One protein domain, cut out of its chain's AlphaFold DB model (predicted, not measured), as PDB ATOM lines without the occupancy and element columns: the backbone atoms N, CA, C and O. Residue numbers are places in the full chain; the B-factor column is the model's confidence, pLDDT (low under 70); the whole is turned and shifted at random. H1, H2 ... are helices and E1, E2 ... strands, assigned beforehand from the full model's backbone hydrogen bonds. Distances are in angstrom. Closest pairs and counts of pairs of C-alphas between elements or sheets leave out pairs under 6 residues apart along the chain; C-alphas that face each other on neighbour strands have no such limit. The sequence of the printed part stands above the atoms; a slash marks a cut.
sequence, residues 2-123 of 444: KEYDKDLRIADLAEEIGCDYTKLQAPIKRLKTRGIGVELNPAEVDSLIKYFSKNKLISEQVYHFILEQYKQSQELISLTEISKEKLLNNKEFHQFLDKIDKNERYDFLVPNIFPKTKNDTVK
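Overview. This is residues 2 to 123 of the 444 residues of an uncharacterized protein of Lactobacillus crispatus (UniProt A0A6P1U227). Two lobes follow each other along the longest axis: a cluster of four mostly crossed helices, H1 to H4, and a smaller lobe where the tiny sheet of E1 and E2 joins a corner of H5 and H6. Residues 98 to 104, of which 102 to 104 belong to H7, stick out. The printed 122 residues, mostly helix in class, run H1 H2 H3 H4 E1 H5 H6 H7 E2, with the sheet antiparallel. The whole is only just loose, close to compact, with a radius of gyration of the C-alphas of 16.6 A and spans of 56 by 26 by 26 A.

Arrangement. Start at H1, residues 10 to 17; it touches H2, residues 21 to 31, about perpendicular at 84 degrees, C-alphas 14 and 21 closest at 4.9 A. H2 and H3, residues 42 to 50, form a helical hairpin, closest at C-alphas 29 and 49, 5.8 A. H4, residues 60 to 74, touches H1 at C-alphas 63 and 13, 6.9 A. Beyond it, E1, residues 76 to 78, pairs with E2, residues 121 to 123; N 77 and O 122 are 3.0 A apart. H5, residues 79 to 85, touches H6, residues 90 to 97, at a steep tilt of 53 degrees, C-alphas 83 and 90 closest at 5.3 A. H7, residues 102 to 106, is close to H6 but not clearly touching, C-alphas 105 and 97 closest at 6.6 A. Every O i to N i+4 pair is within hydrogen-bond range except in H2, 4 of 7, and H6, 3 of 4.

Along the chain. Find C-alpha 10 at (-36.060, -4.232, -18.633), where H1 begins; H2 then runs 16.2 A and H4 21.6 A. E2 ends at C-alpha 123, (-17.146, 8.740, -4.558).

Size, cuts and confidence. Lys 2 and Asn 89 have the C-alphas farthest apart, 59.1 A. The printed part has no cut, and the link from H7 to E2 is long. Look for pLDDT under 70 at residues 2 to 6, 34 to 38 and 116 to 120.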
ATOM      1  N   LYS A   2     -30.206 -28.393 -20.996       36.19
ATOM      2  CA  LYS A   2     -30.250 -27.101 -21.689       36.19
ATOM      3  C   LYS A   2     -30.037 -26.020 -20.631       36.19
ATOM      4  O   LYS A   2     -30.843 -25.945 -19.705       36.19
ATOM      5  N   GLU A   3     -28.960 -25.249 -20.735       41.09
ATOM      6  CA  GLU A   3     -28.893 -23.943 -20.081       41.09
ATOM      7  C   GLU A   3     -30.051 -23.122 -20.647       41.09
ATOM      8  O   GLU A   3     -30.148 -22.905 -21.854       41.09
ATOM      9  N   TYR A   4     -31.016 -22.788 -19.793       40.59
ATOM     10  CA  TYR A   4     -32.028 -21.811 -20.148       40.59
ATOM     11  C   TYR A   4     -31.314 -20.464 -20.205       40.59
ATOM     12  O   TYR A   4     -31.000 -19.904 -19.157       40.59
ATOM     13  N   ASP A   5     -31.070 -19.971 -21.418       52.50
ATOM     14  CA  ASP A   5     -30.859 -18.548 -21.675       52.50
ATOM     15  C   ASP A   5     -32.079 -17.835 -21.080       52.50
ATOM     16  O   ASP A   5     -33.197 -17.907 -21.602       52.50
ATOM     17  N   LYS A   6     -31.925 -17.293 -19.873       67.12
ATOM     18  CA  LYS A   6     -33.012 -16.595 -19.203       67.12
ATOM     19  C   LYS A   6     -33.183 -15.292 -19.967       67.12
ATOM     20  O   LYS A   6     -32.315 -14.435 -19.898       67.12
ATOM     21  N   ASP A   7     -34.285 -15.156 -20.697       84.19
ATOM     22  CA  ASP A   7     -34.648 -13.917 -21.387       84.19
ATOM     23  C   ASP A   7     -34.706 -12.747 -20.385       84.19
ATOM     24  O   ASP A   7     -35.721 -12.550 -19.716       84.19
ATOM     25  N   LEU A   8     -33.622 -11.973 -20.272       91.19
ATOM     26  CA  LEU A   8     -33.530 -10.824 -19.372       91.19
ATOM     27  C   LEU A   8     -34.253  -9.624 -19.985       91.19
ATOM     28  O   LEU A   8     -33.954  -9.189 -21.100       91.19
ATOM     29  N   ARG A   9     -35.209  -9.055 -19.251       93.44
ATOM     30  CA  ARG A   9     -36.017  -7.907 -19.684       93.44
ATOM     31  C   ARG A   9     -35.708  -6.665 -18.858       93.44
ATOM     32  O   ARG A   9     -35.242  -6.734 -17.722       93.44
ATOM     33  N   ILE A  10     -36.081  -5.499 -19.392       92.62
ATOM     34  CA  ILE A  10     -36.060  -4.232 -18.633       92.62
ATOM     35  C   ILE A  10     -36.899  -4.338 -17.349       92.62
ATOM     36  O   ILE A  10     -36.534  -3.737 -16.342       92.62
ATOM     37  N   ALA A  11     -37.988  -5.114 -17.361       93.56
ATOM     38  CA  ALA A  11     -38.770  -5.410 -16.161       93.56
ATOM     39  C   ALA A  11     -37.931  -6.061 -15.052       93.56
ATOM     40  O   ALA A  11     -37.960  -5.573 -13.928       93.56
ATOM     41  N   ASP A  12     -37.173  -7.106 -15.390       93.75
ATOM     42  CA  ASP A  12     -36.387  -7.882 -14.428       93.75
ATOM     43  C   ASP A  12     -35.262  -7.023 -13.839       93.75
ATOM     44  O   ASP A  12     -34.986  -7.060 -12.643       93.75
ATOM     45  N   LEU A  13     -34.650  -6.177 -14.675       93.62
ATOM     46  CA  LEU A  13     -33.643  -5.207 -14.246       93.62
ATOM     47  C   LEU A  13     -34.231  -4.160 -13.289       93.62
ATOM     48  O   LEU A  13     -33.604  -3.783 -12.302       93.62
ATOM     49  N   ALA A  14     -35.434  -3.663 -13.587       93.62
ATOM     50  CA  ALA A  14     -36.111  -2.667 -12.763       93.62
ATOM     51  C   ALA A  14     -36.539  -3.239 -11.407       93.62
ATOM     52  O   ALA A  14     -36.410  -2.551 -10.394       93.62
ATOM     53  N   GLU A  15     -37.006  -4.489 -11.399       94.50
ATOM     54  CA  GLU A  15     -37.361  -5.232 -10.193       94.50
ATOM     55  C   GLU A  15     -36.141  -5.456  -9.297       94.50
ATOM     56  O   GLU A  15     -36.198  -5.110  -8.119       94.50
ATOM     57  N   GLU A  16     -35.014  -5.918  -9.850       93.75
ATOM     58  CA  GLU A  16     -33.781  -6.121  -9.074       93.75
ATOM     59  C   GLU A  16     -33.229  -4.807  -8.493       93.75
ATOM     60  O   GLU A  16     -32.744  -4.765  -7.363       93.75
ATOM     61  N   ILE A  17     -33.352  -3.706  -9.237       93.06
ATOM     62  CA  ILE A  17     -32.973  -2.362  -8.777       93.06
ATOM     63  C   ILE A  17     -33.983  -1.792  -7.756       93.06
ATOM     64  O   ILE A  17     -33.666  -0.845  -7.034       93.06
ATOM     65  N   GLY A  18     -35.199  -2.338  -7.680       92.69
ATOM     66  CA  GLY A  18     -36.265  -1.838  -6.812       92.69
ATOM     67  C   GLY A  18     -36.866  -0.514  -7.298       92.69
ATOM     68  O   GLY A  18     -37.129   0.386  -6.498       92.69
ATOM     69  N   CYS A  19     -37.060  -0.351  -8.611       91.88
ATOM     70  CA  CYS A  19     -37.624   0.864  -9.202       91.88
ATOM     71  C   CYS A  19     -38.668   0.581 -10.293       91.88
ATOM     72  O   CYS A  19     -38.755  -0.516 -10.835       91.88
ATOM     73  N   ASP A  20     -39.458   1.595 -10.655       93.00
ATOM     74  CA  ASP A  20     -40.299   1.511 -11.851       93.00
ATOM     75  C   ASP A  20     -39.432   1.506 -13.119       93.00
ATOM     76  O   ASP A  20     -38.514   2.323 -13.248       93.00
ATOM     77  N   TYR A  21     -39.753   0.636 -14.083       93.19
ATOM     78  CA  TYR A  21     -38.960   0.467 -15.303       93.19
ATOM     79  C   TYR A  21     -38.723   1.786 -16.048       93.19
ATOM     80  O   TYR A  21     -37.630   1.993 -16.566       93.19
ATOM     81  N   THR A  22     -39.670   2.730 -16.038       92.62
ATOM     82  CA  THR A  22     -39.513   4.042 -16.692       92.62
ATOM     83  C   THR A  22     -38.317   4.842 -16.161       92.62
ATOM     84  O   THR A  22     -37.735   5.642 -16.897       92.62
ATOM     85  N   LYS A  23     -37.875   4.592 -14.919       91.38
ATOM     86  CA  LYS A  23     -36.682   5.218 -14.323       91.38
ATOM     87  C   LYS A  23     -35.382   4.793 -15.006       91.38
ATOM     88  O   LYS A  23     -34.421   5.560 -14.964       91.38
ATOM     89  N   LEU A  24     -35.359   3.645 -15.687       92.00
ATOM     90  CA  LEU A  24     -34.192   3.145 -16.423       92.00
ATOM     91  C   LEU A  24     -34.009   3.802 -17.795       92.00
ATOM     92  O   LEU A  24     -32.919   3.742 -18.362       92.00
ATOM     93  N   GLN A  25     -35.021   4.508 -18.310       91.31
ATOM     94  CA  GLN A  25     -34.956   5.121 -19.638       91.31
ATOM     95  C   GLN A  25     -33.816   6.146 -19.756       91.31
ATOM     96  O   GLN A  25     -33.117   6.200 -20.768       91.31
ATOM     97  N   ALA A  26     -33.622   6.981 -18.731       88.56
ATOM     98  CA  ALA A  26     -32.568   7.993 -18.737       88.56
ATOM     99  C   ALA A  26     -31.155   7.392 -18.575       88.56
ATOM    100  O   ALA A  26     -30.286   7.765 -19.366       88.56
ATOM    101  N   PRO A  27     -30.901   6.462 -17.629       88.75
ATOM    102  CA  PRO A  27     -29.649   5.706 -17.572       88.75
ATOM    103  C   PRO A  27     -29.306   4.988 -18.882       88.75
ATOM    104  O   PRO A  27     -28.196   5.147 -19.383       88.75
ATOM    105  N   ILE A  28     -30.269   4.295 -19.500       90.25
ATOM    106  CA  ILE A  28     -30.061   3.582 -20.772       90.25
ATOM    107  C   ILE A  28     -29.713   4.552 -21.905       90.25
ATOM    108  O   ILE A  28     -28.763   4.318 -22.647       90.25
ATOM    109  N   LYS A  29     -30.382   5.711 -21.991       88.38
ATOM    110  CA  LYS A  29     -30.005   6.771 -22.947       88.38
ATOM    111  C   LYS A  29     -28.558   7.246 -22.776       88.38
ATOM    112  O   LYS A  29     -27.941   7.668 -23.751       88.38
ATOM    113  N   ARG A  30     -28.007   7.195 -21.559       85.88
ATOM    114  CA  ARG A  30     -26.636   7.646 -21.281       85.88
ATOM    115  C   ARG A  30     -25.558   6.646 -21.658       85.88
ATOM    116  O   ARG A  30     -24.421   7.094 -21.809       85.88
ATOM    117  N   LEU A  31     -25.898   5.373 -21.878       84.94
ATOM    118  CA  LEU A  31     -24.967   4.365 -22.402       84.94
ATOM    119  C   LEU A  31     -24.318   4.837 -23.712       84.94
ATOM    120  O   LEU A  31     -23.127   4.653 -23.908       84.94
ATOM    121  N   LYS A  32     -25.071   5.563 -24.551       79.69
ATOM    122  CA  LYS A  32     -24.582   6.140 -25.813       79.69
ATOM    123  C   LYS A  32     -23.604   7.312 -25.641       79.69
ATOM    124  O   LYS A  32     -22.888   7.666 -26.569       79.69
ATOM    125  N   THR A  33     -23.613   7.973 -24.483       70.50
ATOM    126  CA  THR A  33     -22.968   9.289 -24.295       70.50
ATOM    127  C   THR A  33     -21.748   9.279 -23.381       70.50
ATOM    128  O   THR A  33     -21.027  10.272 -23.338       70.50
ATOM    129  N   ARG A  34     -21.527   8.210 -22.608       65.50
ATOM    130  CA  ARG A  34     -20.423   8.135 -21.644       65.50
ATOM    131  C   ARG A  34     -19.393   7.107 -22.115       65.50
ATOM    132  O   ARG A  34     -19.767   6.019 -22.520       65.50
ATOM    133  N   GLY A  35     -18.104   7.431 -22.019       62.69
ATOM    134  CA  GLY A  35     -17.016   6.456 -22.161       62.69
ATOM    135  C   GLY A  35     -16.910   5.613 -20.891       62.69
ATOM    136  O   GLY A  35     -16.093   5.904 -20.027       62.69
ATOM    137  N   ILE A  36     -17.810   4.641 -20.739       63.56
ATOM    138  CA  ILE A  36     -18.047   3.871 -19.502       63.56
ATOM    139  C   ILE A  36     -17.112   2.663 -19.293       63.56
ATOM    140  O   ILE A  36     -17.381   1.824 -18.442       63.56
ATOM    141  N   GLY A  37     -15.996   2.581 -20.020       56.59
ATOM    142  CA  GLY A  37     -14.955   1.568 -19.783       56.59
ATOM    143  C   GLY A  37     -15.323   0.131 -20.179       56.59
ATOM    144  O   GLY A  37     -14.531  -0.769 -19.933       56.59
ATOM    145  N   VAL A  38     -16.486  -0.081 -20.805       66.25
ATOM    146  CA  VAL A  38     -16.915  -1.364 -21.385       66.25
ATOM    147  C   VAL A  38     -17.299  -1.141 -22.844       66.25
ATOM    148  O   VAL A  38     -18.049  -0.210 -23.155       66.25
ATOM    149  N   GLU A  39     -16.798  -1.992 -23.738       72.44
ATOM    150  CA  GLU A  39     -17.224  -2.026 -25.138       72.44
ATOM    151  C   GLU A  39     -18.608  -2.682 -25.228       72.44
ATOM    152  O   GLU A  39     -18.751  -3.903 -25.198       72.44
ATOM    153  N   LEU A  40     -19.649  -1.847 -25.274       78.94
ATOM    154  CA  LEU A  40     -21.022  -2.275 -25.532       78.94
ATOM    155  C   LEU A  40     -21.319  -2.179 -27.028       78.94
ATOM    156  O   LEU A  40     -20.900  -1.220 -27.680       78.94
ATOM    157  N   ASN A  41     -22.094  -3.124 -27.565       82.94
ATOM    158  CA  ASN A  41     -22.503  -3.099 -28.967       82.94
ATOM    159  C   ASN A  41     -23.378  -1.855 -29.256       82.94
ATOM    160  O   ASN A  41     -24.499  -1.762 -28.739       82.94
ATOM    161  N   PRO A  42     -22.934  -0.907 -30.106       83.19
ATOM    162  CA  PRO A  42     -23.674   0.332 -30.355       83.19
ATOM    163  C   PRO A  42     -25.074   0.107 -30.941       83.19
ATOM    164  O   PRO A  42     -26.010   0.826 -30.589       83.19
ATOM    165  N   ALA A  43     -25.240  -0.907 -31.796       86.00
ATOM    166  CA  ALA A  43     -26.526  -1.227 -32.414       86.00
ATOM    167  C   ALA A  43     -27.537  -1.763 -31.388       86.00
ATOM    168  O   ALA A  43     -28.732  -1.464 -31.464       86.00
ATOM    169  N   GLU A  44     -27.056  -2.520 -30.399       86.50
ATOM    170  CA  GLU A  44     -27.878  -3.018 -29.297       86.50
ATOM    171  C   GLU A  44     -28.344  -1.868 -28.398       86.50
ATOM    172  O   GLU A  44     -29.540  -1.737 -28.130       86.50
ATOM    173  N   VAL A  45     -27.425  -0.981 -28.003       87.44
ATOM    174  CA  VAL A  45     -27.741   0.207 -27.196       87.44
ATOM    175  C   VAL A  45     -28.748   1.108 -27.918       87.44
ATOM    176  O   VAL A  45     -29.730   1.548 -27.315       87.44
ATOM    177  N   ASP A  46     -28.574   1.336 -29.222       88.62
ATOM    178  CA  ASP A  46     -29.518   2.120 -30.025       88.62
ATOM    179  C   ASP A  46     -30.903   1.461 -30.104       88.62
ATOM    180  O   ASP A  46     -31.927   2.145 -29.998       88.62
ATOM    181  N   SER A  47     -30.956   0.131 -30.212       90.62
ATOM    182  CA  SER A  47     -32.201  -0.643 -30.176       90.62
ATOM    183  C   SER A  47     -32.907  -0.543 -28.818       90.62
ATOM    184  O   SER A  47     -34.126  -0.350 -28.771       90.62
ATOM    185  N   LEU A  48     -32.161  -0.621 -27.710       90.06
ATOM    186  CA  LEU A  48     -32.683  -0.454 -26.347       90.06
ATOM    187  C   LEU A  48     -33.264   0.945 -26.122       90.06
ATOM    188  O   LEU A  48     -34.314   1.085 -25.497       90.06
ATOM    189  N   ILE A  49     -32.614   1.981 -26.659       90.06
ATOM    190  CA  ILE A  49     -33.082   3.367 -26.553       90.06
ATOM    191  C   ILE A  49     -34.334   3.597 -27.408       90.06
ATOM    192  O   ILE A  49     -35.299   4.196 -26.928       90.06
ATOM    193  N   LYS A  50     -34.322   3.144 -28.669       92.38
ATOM    194  CA  LYS A  50     -35.399   3.393 -29.642       92.38
ATOM    195  C   LYS A  50     -36.683   2.637 -29.304       92.38
ATOM    196  O   LYS A  50     -37.769   3.182 -29.476       92.38
ATOM    197  N   TYR A  51     -36.557   1.407 -28.809       92.75
ATOM    198  CA  TYR A  51     -37.681   0.507 -28.525       92.75
ATOM    199  C   TYR A  51     -37.839   0.222 -27.024       92.75
ATOM    200  O   TYR A  51     -38.257  -0.869 -26.626       92.75
ATOM    201  N   PHE A  52     -37.477   1.197 -26.187       94.50
ATOM    202  CA  PHE A  52     -37.549   1.100 -24.733       94.50
ATOM    203  C   PHE A  52     -38.964   0.717 -24.264       94.50
ATOM    204  O   PHE A  52     -39.919   1.466 -24.464       94.50
ATOM    205  N   SER A  53     -39.101  -0.445 -23.625       94.38
ATOM    206  CA  SER A  53     -40.367  -0.940 -23.074       94.38
ATOM    207  C   SER A  53     -40.114  -1.987 -21.990       94.38
ATOM    208  O   SER A  53     -39.056  -2.610 -21.968       94.38
ATOM    209  N   LYS A  54     -41.099  -2.230 -21.117       92.81
ATOM    210  CA  LYS A  54     -41.001  -3.215 -20.023       92.81
ATOM    211  C   LYS A  54     -40.547  -4.610 -20.499       92.81
ATOM    212  O   LYS A  54     -39.768  -5.261 -19.814       92.81
ATOM    213  N   ASN A  55     -40.998  -5.041 -21.680       92.75
ATOM    214  CA  ASN A  55     -40.732  -6.377 -22.231       92.75
ATOM    215  C   ASN A  55     -39.517  -6.436 -23.169       92.75
ATOM    216  O   ASN A  55     -39.254  -7.483 -23.754       92.75
ATOM    217  N   LYS A  56     -38.799  -5.323 -23.365       93.25
ATOM    218  CA  LYS A  56     -37.619  -5.297 -24.231       93.25
ATOM    219  C   LYS A  56     -36.526  -6.192 -23.635       93.25
ATOM    220  O   LYS A  56     -36.160  -6.004 -22.475       93.25
ATOM    221  N   LEU A  57     -36.029  -7.130 -24.443       92.12
ATOM    222  CA  LEU A  57     -34.898  -7.995 -24.101       92.12
ATOM    223  C   LEU A  57     -33.595  -7.194 -24.040       92.12
ATOM    224  O   LEU A  57     -33.394  -6.273 -24.840       92.12
ATOM    225  N   ILE A  58     -32.737  -7.572 -23.101       90.50
ATOM    226  CA  ILE A  58     -31.414  -7.004 -22.849       90.50
ATOM    227  C   ILE A  58     -30.413  -8.160 -22.837       90.50
ATOM    228  O   ILE A  58     -30.703  -9.196 -22.242       90.50
ATOM    229  N   SER A  59     -29.239  -7.999 -23.456       89.81
ATOM    230  CA  SER A  59     -28.163  -8.972 -23.266       89.81
ATOM    231  C   SER A  59     -27.717  -9.037 -21.807       89.81
ATOM    232  O   SER A  59     -27.765  -8.047 -21.070       89.81
ATOM    233  N   GLU A  60     -27.204 -10.195 -21.406       89.25
ATOM    234  CA  GLU A  60     -26.611 -10.386 -20.087       89.25
ATOM    235  C   GLU A  60     -25.487  -9.371 -19.801       89.25
ATOM    236  O   GLU A  60     -25.424  -8.799 -18.712       89.25
ATOM    237  N   GLN A  61     -24.657  -9.061 -20.804       87.19
ATOM    238  CA  GLN A  61     -23.581  -8.077 -20.674       87.19
ATOM    239  C   GLN A  61     -24.120  -6.681 -20.324       87.19
ATOM    240  O   GLN A  61     -23.638  -6.052 -19.381       87.19
ATOM    241  N   VAL A  62     -25.127  -6.182 -21.055       89.19
ATOM    242  CA  VAL A  62     -25.720  -4.861 -20.783       89.19
ATOM    243  C   VAL A  62     -26.493  -4.871 -19.462       89.19
ATOM    244  O   VAL A  62     -26.446  -3.888 -18.720       89.19
ATOM    245  N   TYR A  63     -27.172  -5.974 -19.142       91.56
ATOM    246  CA  TYR A  63     -27.905  -6.153 -17.892       91.56
ATOM    247  C   TYR A  63     -26.989  -6.027 -16.668       91.56
ATOM    248  O   TYR A  63     -27.190  -5.134 -15.839       91.56
ATOM    249  N   HIS A  64     -25.938  -6.852 -16.593       89.88
ATOM    250  CA  HIS A  64     -24.978  -6.824 -15.484       89.88
ATOM    251  C   HIS A  64     -24.228  -5.503 -15.421       89.88
ATOM    252  O   HIS A  64     -24.024  -4.970 -14.331       89.88
ATOM    253  N   PHE A  65     -23.885  -4.923 -16.573       89.50
ATOM    254  CA  PHE A  65     -23.260  -3.609 -16.614       89.50
ATOM    255  C   PHE A  65     -24.158  -2.530 -15.980       89.50
ATOM    256  O   PHE A  65     -23.697  -1.749 -15.145       89.50
ATOM    257  N   ILE A  66     -25.453  -2.480 -16.320       90.50
ATOM    258  CA  ILE A  66     -26.378  -1.509 -15.714       90.50
ATOM    259  C   ILE A  66     -26.535  -1.771 -14.209       90.50
ATOM    260  O   ILE A  66     -26.537  -0.810 -13.434       90.50
ATOM    261  N   LEU A  67     -26.619  -3.032 -13.773       91.19
ATOM    262  CA  LEU A  67     -26.665  -3.378 -12.347       91.19
ATOM    263  C   LEU A  67     -25.412  -2.930 -11.594       91.19
ATOM    264  O   LEU A  67     -25.512  -2.357 -10.508       91.19
ATOM    265  N   GLU A  68     -24.228  -3.155 -12.157       88.81
ATOM    266  CA  GLU A  68     -22.967  -2.726 -11.562       88.81
ATOM    267  C   GLU A  68     -22.922  -1.201 -11.433       88.81
ATOM    268  O   GLU A  68     -22.628  -0.667 -10.361       88.81
ATOM    269  N   GLN A  69     -23.307  -0.482 -12.490       87.19
ATOM    270  CA  GLN A  69     -23.414   0.973 -12.450       87.19
ATOM    271  C   GLN A  69     -24.430   1.447 -11.406       87.19
ATOM    272  O   GLN A  69     -24.192   2.459 -10.744       87.19
ATOM    273  N   TYR A  70     -25.542   0.736 -11.215       90.25
ATOM    274  CA  TYR A  70     -26.504   1.061 -10.165       90.25
ATOM    275  C   TYR A  70     -25.889   0.895  -8.773       90.25
ATOM    276  O   TYR A  70     -25.954   1.830  -7.971       90.25
ATOM    277  N   LYS A  71     -25.237  -0.243  -8.505       89.00
ATOM    278  CA  LYS A  71     -24.551  -0.516  -7.231       89.00
ATOM    279  C   LYS A  71     -23.504   0.559  -6.937       89.00
ATOM    280  O   LYS A  71     -23.551   1.182  -5.881       89.00
ATOM    281  N   GLN A  72     -22.647   0.866  -7.913       85.75
ATOM    282  CA  GLN A  72     -21.655   1.938  -7.797       85.75
ATOM    283  C   GLN A  72     -22.307   3.300  -7.520       85.75
ATOM    284  O   GLN A  72     -21.781   4.076  -6.729       85.75
ATOM    285  N   SER A  73     -23.464   3.599  -8.125       86.94
ATOM    286  CA  SER A  73     -24.139   4.893  -7.959       86.94
ATOM    287  C   SER A  73     -24.590   5.185  -6.524       86.94
ATOM    288  O   SER A  73     -24.666   6.354  -6.151       86.94
ATOM    289  N   GLN A  74     -24.824   4.153  -5.705       87.19
ATOM    290  CA  GLN A  74     -25.196   4.315  -4.291       87.19
ATOM    291  C   GLN A  74     -24.046   4.898  -3.454       87.19
ATOM    292  O   GLN A  74     -24.262   5.613  -2.470       87.19
ATOM    293  N   GLU A  75     -22.809   4.656  -3.882       87.12
ATOM    294  CA  GLU A  75     -21.595   5.175  -3.248       87.12
ATOM    295  C   GLU A  75     -21.202   6.566  -3.760       87.12
ATOM    296  O   GLU A  75     -20.209   7.144  -3.305       87.12
ATOM    297  N   LEU A  76     -21.963   7.113  -4.709       87.75
ATOM    298  CA  LEU A  76     -21.708   8.417  -5.298       87.75
ATOM    299  C   LEU A  76     -22.538   9.504  -4.616       87.75
ATOM    300  O   LEU A  76     -23.611   9.274  -4.056       87.75
ATOM    301  N   ILE A  77     -22.025  10.725  -4.690       87.81
ATOM    302  CA  ILE A  77     -22.715  11.937  -4.263       87.81
ATOM    303  C   ILE A  77     -22.487  13.029  -5.308       87.81
ATOM    304  O   ILE A  77     -21.435  13.089  -5.958       87.81
ATOM    305  N   SER A  78     -23.490  13.878  -5.518       86.50
ATOM    306  CA  SER A  78     -23.374  14.979  -6.474       86.50
ATOM    307  C   SER A  78     -22.579  16.150  -5.893       86.50
ATOM    308  O   SER A  78     -22.653  16.442  -4.698       86.50
ATOM    309  N   LEU A  79     -21.870  16.901  -6.740       87.06
ATOM    310  CA  LEU A  79     -21.198  18.138  -6.312       87.06
ATOM    311  C   LEU A  79     -22.146  19.172  -5.698       87.06
ATOM    312  O   LEU A  79     -21.732  19.938  -4.829       87.06
ATOM    313  N   THR A  80     -23.404  19.207  -6.139       88.31
ATOM    314  CA  THR A  80     -24.425  20.105  -5.580       88.31
ATOM    315  C   THR A  80     -24.752  19.738  -4.136       88.31
ATOM    316  O   THR A  80     -24.836  20.623  -3.282       88.31
ATOM    317  N   GLU A  81     -24.905  18.444  -3.845       90.62
ATOM    318  CA  GLU A  81     -25.105  17.951  -2.478       90.62
ATOM    319  C   GLU A  81     -23.869  18.221  -1.621       90.62
ATOM    320  O   GLU A  81     -24.010  18.820  -0.557       90.62
ATOM    321  N   ILE A  82     -22.665  17.913  -2.123       92.56
ATOM    322  CA  ILE A  82     -21.405  18.231  -1.430       92.56
ATOM    323  C   ILE A  82     -21.337  19.725  -1.100       92.56
ATOM    324  O   ILE A  82     -21.069  20.097   0.041       92.56
ATOM    325  N   SER A  83     -21.616  20.597  -2.074       91.38
ATOM    326  CA  SER A  83     -21.567  22.050  -1.878       91.38
ATOM    327  C   SER A  83     -22.538  22.508  -0.793       91.38
ATOM    328  O   SER A  83     -22.202  23.364   0.021       91.38
ATOM    329  N   LYS A  84     -23.738  21.922  -0.748       91.50
ATOM    330  CA  LYS A  84     -24.734  22.227   0.281       91.50
ATOM    331  C   LYS A  84     -24.279  21.752   1.662       91.50
ATOM    332  O   LYS A  84     -24.308  22.547   2.598       91.50
ATOM    333  N   GLU A  85     -23.856  20.494   1.780       92.88
ATOM    334  CA  GLU A  85     -23.429  19.873   3.042       92.88
ATOM    335  C   GLU A  85     -22.179  20.532   3.630       92.88
ATOM    336  O   GLU A  85     -22.062  20.678   4.845       92.88
ATOM    337  N   LYS A  86     -21.253  20.961   2.770       93.31
ATOM    338  CA  LYS A  86     -19.969  21.561   3.156       93.31
ATOM    339  C   LYS A  86     -19.983  23.093   3.143       93.31
ATOM    340  O   LYS A  86     -18.927  23.707   3.258       93.31
ATOM    341  N   LEU A  87     -21.163  23.707   3.006       92.62
ATOM    342  CA  LEU A  87     -21.369  25.165   3.006       92.62
ATOM    343  C   LEU A  87     -20.571  25.919   1.922       92.62
ATOM    344  O   LEU A  87     -20.232  27.092   2.084       92.62
ATOM    345  N   LEU A  88     -20.299  25.270   0.792       92.88
ATOM    346  CA  LEU A  88     -19.542  25.833  -0.322       92.88
ATOM    347  C   LEU A  88     -20.466  26.562  -1.302       92.88
ATOM    348  O   LEU A  88     -21.640  26.220  -1.476       92.88
ATOM    349  N   ASN A  89     -19.929  27.558  -2.001       91.38
ATOM    350  CA  ASN A  89     -20.597  28.145  -3.152       91.38
ATOM    351  C   ASN A  89     -20.585  27.135  -4.306       91.38
ATOM    352  O   ASN A  89     -19.527  26.794  -4.838       91.38
ATOM    353  N   ASN A  90     -21.776  26.695  -4.712       88.75
ATOM    354  CA  ASN A  90     -21.942  25.657  -5.724       88.75
ATOM    355  C   ASN A  90     -21.235  26.000  -7.046       88.75
ATOM    356  O   ASN A  90     -20.565  25.153  -7.628       88.75
ATOM    357  N   LYS A  91     -21.351  27.251  -7.509       89.00
ATOM    358  CA  LYS A  91     -20.770  27.684  -8.785       89.00
ATOM    359  C   LYS A  91     -19.246  27.680  -8.726       89.00
ATOM    360  O   LYS A  91     -18.609  27.147  -9.627       89.00
ATOM    361  N   GLU A  92     -18.668  28.252  -7.672       90.19
ATOM    362  CA  GLU A  92     -17.211  28.309  -7.518       90.19
ATOM    363  C   GLU A  92     -16.587  26.919  -7.349       90.19
ATOM    364  O   GLU A  92     -15.517  26.663  -7.900       90.19
ATOM    365  N   PHE A  93     -17.256  26.018  -6.622       90.62
ATOM    366  CA  PHE A  93     -16.777  24.653  -6.414       90.62
ATOM    367  C   PHE A  93     -16.787  23.835  -7.713       90.62
ATOM    368  O   PHE A  93     -15.816  23.146  -8.011       90.62
ATOM    369  N   HIS A  94     -17.824  23.982  -8.542       88.19
ATOM    370  CA  HIS A  94     -17.848  23.375  -9.878       88.19
ATOM    371  C   HIS A  94     -16.751  23.956 -10.785       88.19
ATOM    372  O   HIS A  94     -15.991  23.209 -11.392       88.19
ATOM    373  N   GLN A  95     -16.598  25.284 -10.818       88.44
ATOM    374  CA  GLN A  95     -15.550  25.944 -11.610       88.44
ATOM    375  C   GLN A  95     -14.130  25.570 -11.173       88.44
ATOM    376  O   GLN A  95     -13.191  25.697 -11.956       88.44
ATOM    377  N   PHE A  96     -13.941  25.176  -9.914       88.25
ATOM    378  CA  PHE A  96     -12.657  24.682  -9.442       88.25
ATOM    379  C   PHE A  96     -12.278  23.376 -10.141       88.25
ATOM    380  O   PHE A  96     -11.154  23.284 -10.620       88.25
ATOM    381  N   LEU A  97     -13.209  22.432 -10.280       84.12
ATOM    382  CA  LEU A  97     -12.963  21.143 -10.934       84.12
ATOM    383  C   LEU A  97     -12.627  21.271 -12.418       84.12
ATOM    384  O   LEU A  97     -11.819  20.501 -12.926       84.12
ATOM    385  N   ASP A  98     -13.183  22.271 -13.100       80.12
ATOM    386  CA  ASP A  98     -12.827  22.568 -14.493       80.12
ATOM    387  C   ASP A  98     -11.401  23.119 -14.647       80.12
ATOM    388  O   ASP A  98     -10.858  23.125 -15.748       80.12
ATOM    389  N   LYS A  99     -10.788  23.588 -13.552       82.31
ATOM    390  CA  LYS A  99      -9.427  24.145 -13.523       82.31
ATOM    391  C   LYS A  99      -8.379  23.172 -12.979       82.31
ATOM    392  O   LYS A  99      -7.200  23.519 -12.980       82.31
ATOM    393  N   ILE A 100      -8.790  22.019 -12.454       81.00
ATOM    394  CA  ILE A 100      -7.865  20.963 -12.025       81.00
ATOM    395  C   ILE A 100      -7.422  20.185 -13.265       81.00
ATOM    396  O   ILE A 100      -8.171  20.083 -14.239       81.00
ATOM    397  N   ASP A 101      -6.201  19.650 -13.233       80.94
ATOM    398  CA  ASP A 101      -5.705  18.776 -14.294       80.94
ATOM    399  C   ASP A 101      -6.683  17.623 -14.566       80.94
ATOM    400  O   ASP A 101      -7.310  17.082 -13.652       80.94
ATOM    401  N   LYS A 102      -6.813  17.234 -15.839       74.75
ATOM    402  CA  LYS A 102      -7.774  16.211 -16.257       74.75
ATOM    403  C   LYS A 102      -7.537  14.880 -15.534       74.75
ATOM    404  O   LYS A 102      -8.514  14.230 -15.174       74.75
ATOM    405  N   ASN A 103      -6.282  14.492 -15.297       76.69
ATOM    406  CA  ASN A 103      -5.956  13.238 -14.616       76.69
ATOM    407  C   ASN A 103      -6.288  13.323 -13.122       76.69
ATOM    408  O   ASN A 103      -6.974  12.451 -12.602       76.69
ATOM    409  N   GLU A 104      -5.911  14.422 -12.465       75.81
ATOM    410  CA  GLU A 104      -6.233  14.669 -11.049       75.81
ATOM    411  C   GLU A 104      -7.754  14.776 -10.823       75.81
ATOM    412  O   GLU A 104      -8.279  14.340  -9.804       75.81
ATOM    413  N   ARG A 105      -8.512  15.271 -11.808       77.19
ATOM    414  CA  ARG A 105      -9.982  15.268 -11.775       77.19
ATOM    415  C   ARG A 105     -10.562  13.843 -11.766       77.19
ATOM    416  O   ARG A 105     -11.565  13.617 -11.084       77.19
ATOM    417  N   TYR A 106      -9.957  12.885 -12.472       75.19
ATOM    418  CA  TYR A 106     -10.413  11.486 -12.480       75.19
ATOM    419  C   TYR A 106     -10.157  10.747 -11.158       75.19
ATOM    420  O   TYR A 106     -10.862   9.779 -10.877       75.19
ATOM    421  N   ASP A 107      -9.243  11.226 -10.307       74.69
ATOM    422  CA  ASP A 107      -9.029  10.650  -8.968       74.69
ATOM    423  C   ASP A 107     -10.258  10.809  -8.057       74.69
ATOM    424  O   ASP A 107     -10.473  10.030  -7.119       74.69
ATOM    425  N   PHE A 108     -11.084  11.822  -8.335       77.38
ATOM    426  CA  PHE A 108     -12.274  12.151  -7.552       77.38
ATOM    427  C   PHE A 108     -13.566  11.786  -8.279       77.38
ATOM    428  O   PHE A 108     -14.523  11.318  -7.651       77.38
ATOM    429  N   LEU A 109     -13.613  12.028  -9.589       77.25
ATOM    430  CA  LEU A 109     -14.836  11.937 -10.371       77.25
ATOM    431  C   LEU A 109     -15.024  10.574 -11.015       77.25
ATOM    432  O   LEU A 109     -14.162  10.077 -11.733       77.25
ATOM    433  N   VAL A 110     -16.222  10.020 -10.840       72.56
ATOM    434  CA  VAL A 110     -16.588   8.719 -11.403       72.56
ATOM    435  C   VAL A 110     -17.664   8.898 -12.468       72.56
ATOM    436  O   VAL A 110     -18.755   9.395 -12.160       72.56
ATOM    437  N   PRO A 111     -17.409   8.482 -13.721       72.56
ATOM    438  CA  PRO A 111     -18.456   8.352 -14.722       72.56
ATOM    439  C   PRO A 111     -19.485   7.301 -14.277       72.56
ATOM    440  O   PRO A 111     -19.121   6.168 -13.997       72.56
ATOM    441  N   ASN A 112     -20.771   7.660 -14.228       80.56
ATOM    442  CA  ASN A 112     -21.852   6.727 -13.906       80.56
ATOM    443  C   ASN A 112     -23.158   7.081 -14.637       80.56
ATOM    444  O   ASN A 112     -23.503   8.256 -14.772       80.56
ATOM    445  N   ILE A 113     -23.909   6.087 -15.116       83.56
ATOM    446  CA  ILE A 113     -25.111   6.321 -15.935       83.56
ATOM    447  C   ILE A 113     -26.361   6.742 -15.140       83.56
ATOM    448  O   ILE A 113     -27.269   7.324 -15.732       83.56
ATOM    449  N   PHE A 114     -26.437   6.527 -13.826       83.75
ATOM    450  CA  PHE A 114     -27.634   6.839 -13.027       83.75
ATOM    451  C   PHE A 114     -27.779   8.324 -12.633       83.75
ATOM    452  O   PHE A 114     -28.856   8.898 -12.858       83.75
ATOM    453  N   PRO A 115     -26.735   9.012 -12.129       75.19
ATOM    454  CA  PRO A 115     -26.822  10.403 -11.691       75.19
ATOM    455  C   PRO A 115     -27.355  11.356 -12.767       75.19
ATOM    456  O   PRO A 115     -26.892  11.367 -13.910       75.19
ATOM    457  N   LYS A 116     -28.367  12.162 -12.402       62.06
ATOM    458  CA  LYS A 116     -29.173  12.952 -13.350       62.06
ATOM    459  C   LYS A 116     -28.368  14.026 -14.093       62.06
ATOM    460  O   LYS A 116     -28.665  14.335 -15.250       62.06
ATOM    461  N   THR A 117     -27.397  14.619 -13.414       54.06
ATOM    462  CA  THR A 117     -26.667  15.789 -13.891       54.06
ATOM    463  C   THR A 117     -25.500  15.398 -14.785       54.06
ATOM    464  O   THR A 117     -24.775  14.444 -14.524       54.06
ATOM    465  N   LYS A 118     -25.290  16.197 -15.836       50.25
ATOM    466  CA  LYS A 118     -24.072  16.193 -16.662       50.25
ATOM    467  C   LYS A 118     -22.805  16.575 -15.872       50.25
ATOM    468  O   LYS A 118     -21.722  16.527 -16.432       50.25
ATOM    469  N   ASN A 119     -22.952  16.919 -14.594       57.09
ATOM    470  CA  ASN A 119     -21.877  17.320 -13.706       57.09
ATOM    471  C   ASN A 119     -21.559  16.144 -12.781       57.09
ATOM    472  O   ASN A 119     -22.405  15.754 -11.974       57.09
ATOM    473  N   ASP A 120     -20.374  15.572 -12.987       67.62
ATOM    474  CA  ASP A 120     -19.419  15.176 -11.955       67.62
ATOM    475  C   ASP A 120     -20.030  14.638 -10.654       67.62
ATOM    476  O   ASP A 120     -20.462  15.376  -9.770       67.62
ATOM    477  N   THR A 121     -20.054  13.318 -10.522       80.81
ATOM    478  CA  THR A 121     -20.297  12.647  -9.244       80.81
ATOM    479  C   THR A 121     -18.984  12.218  -8.623       80.81
ATOM    480  O   THR A 121     -18.084  11.766  -9.329       80.81
ATOM    481  N   VAL A 122     -18.896  12.324  -7.301       85.69
ATOM    482  CA  VAL A 122     -17.703  11.982  -6.520       85.69
ATOM    483  C   VAL A 122     -17.998  10.724  -5.713       85.69
ATOM    484  O   VAL A 122     -19.111  10.581  -5.196       85.69
ATOM    485  N   LYS A 123     -17.023   9.821  -5.555       86.25
ATOM    486  CA  LYS A 123     -17.146   8.740  -4.558       86.25
ATOM    487  C   LYS A 123     -17.257   9.359  -3.170       86.25
ATOM    488  O   LYS A 123     -16.437  10.204  -2.820       86.25
TER     489      LYS A 123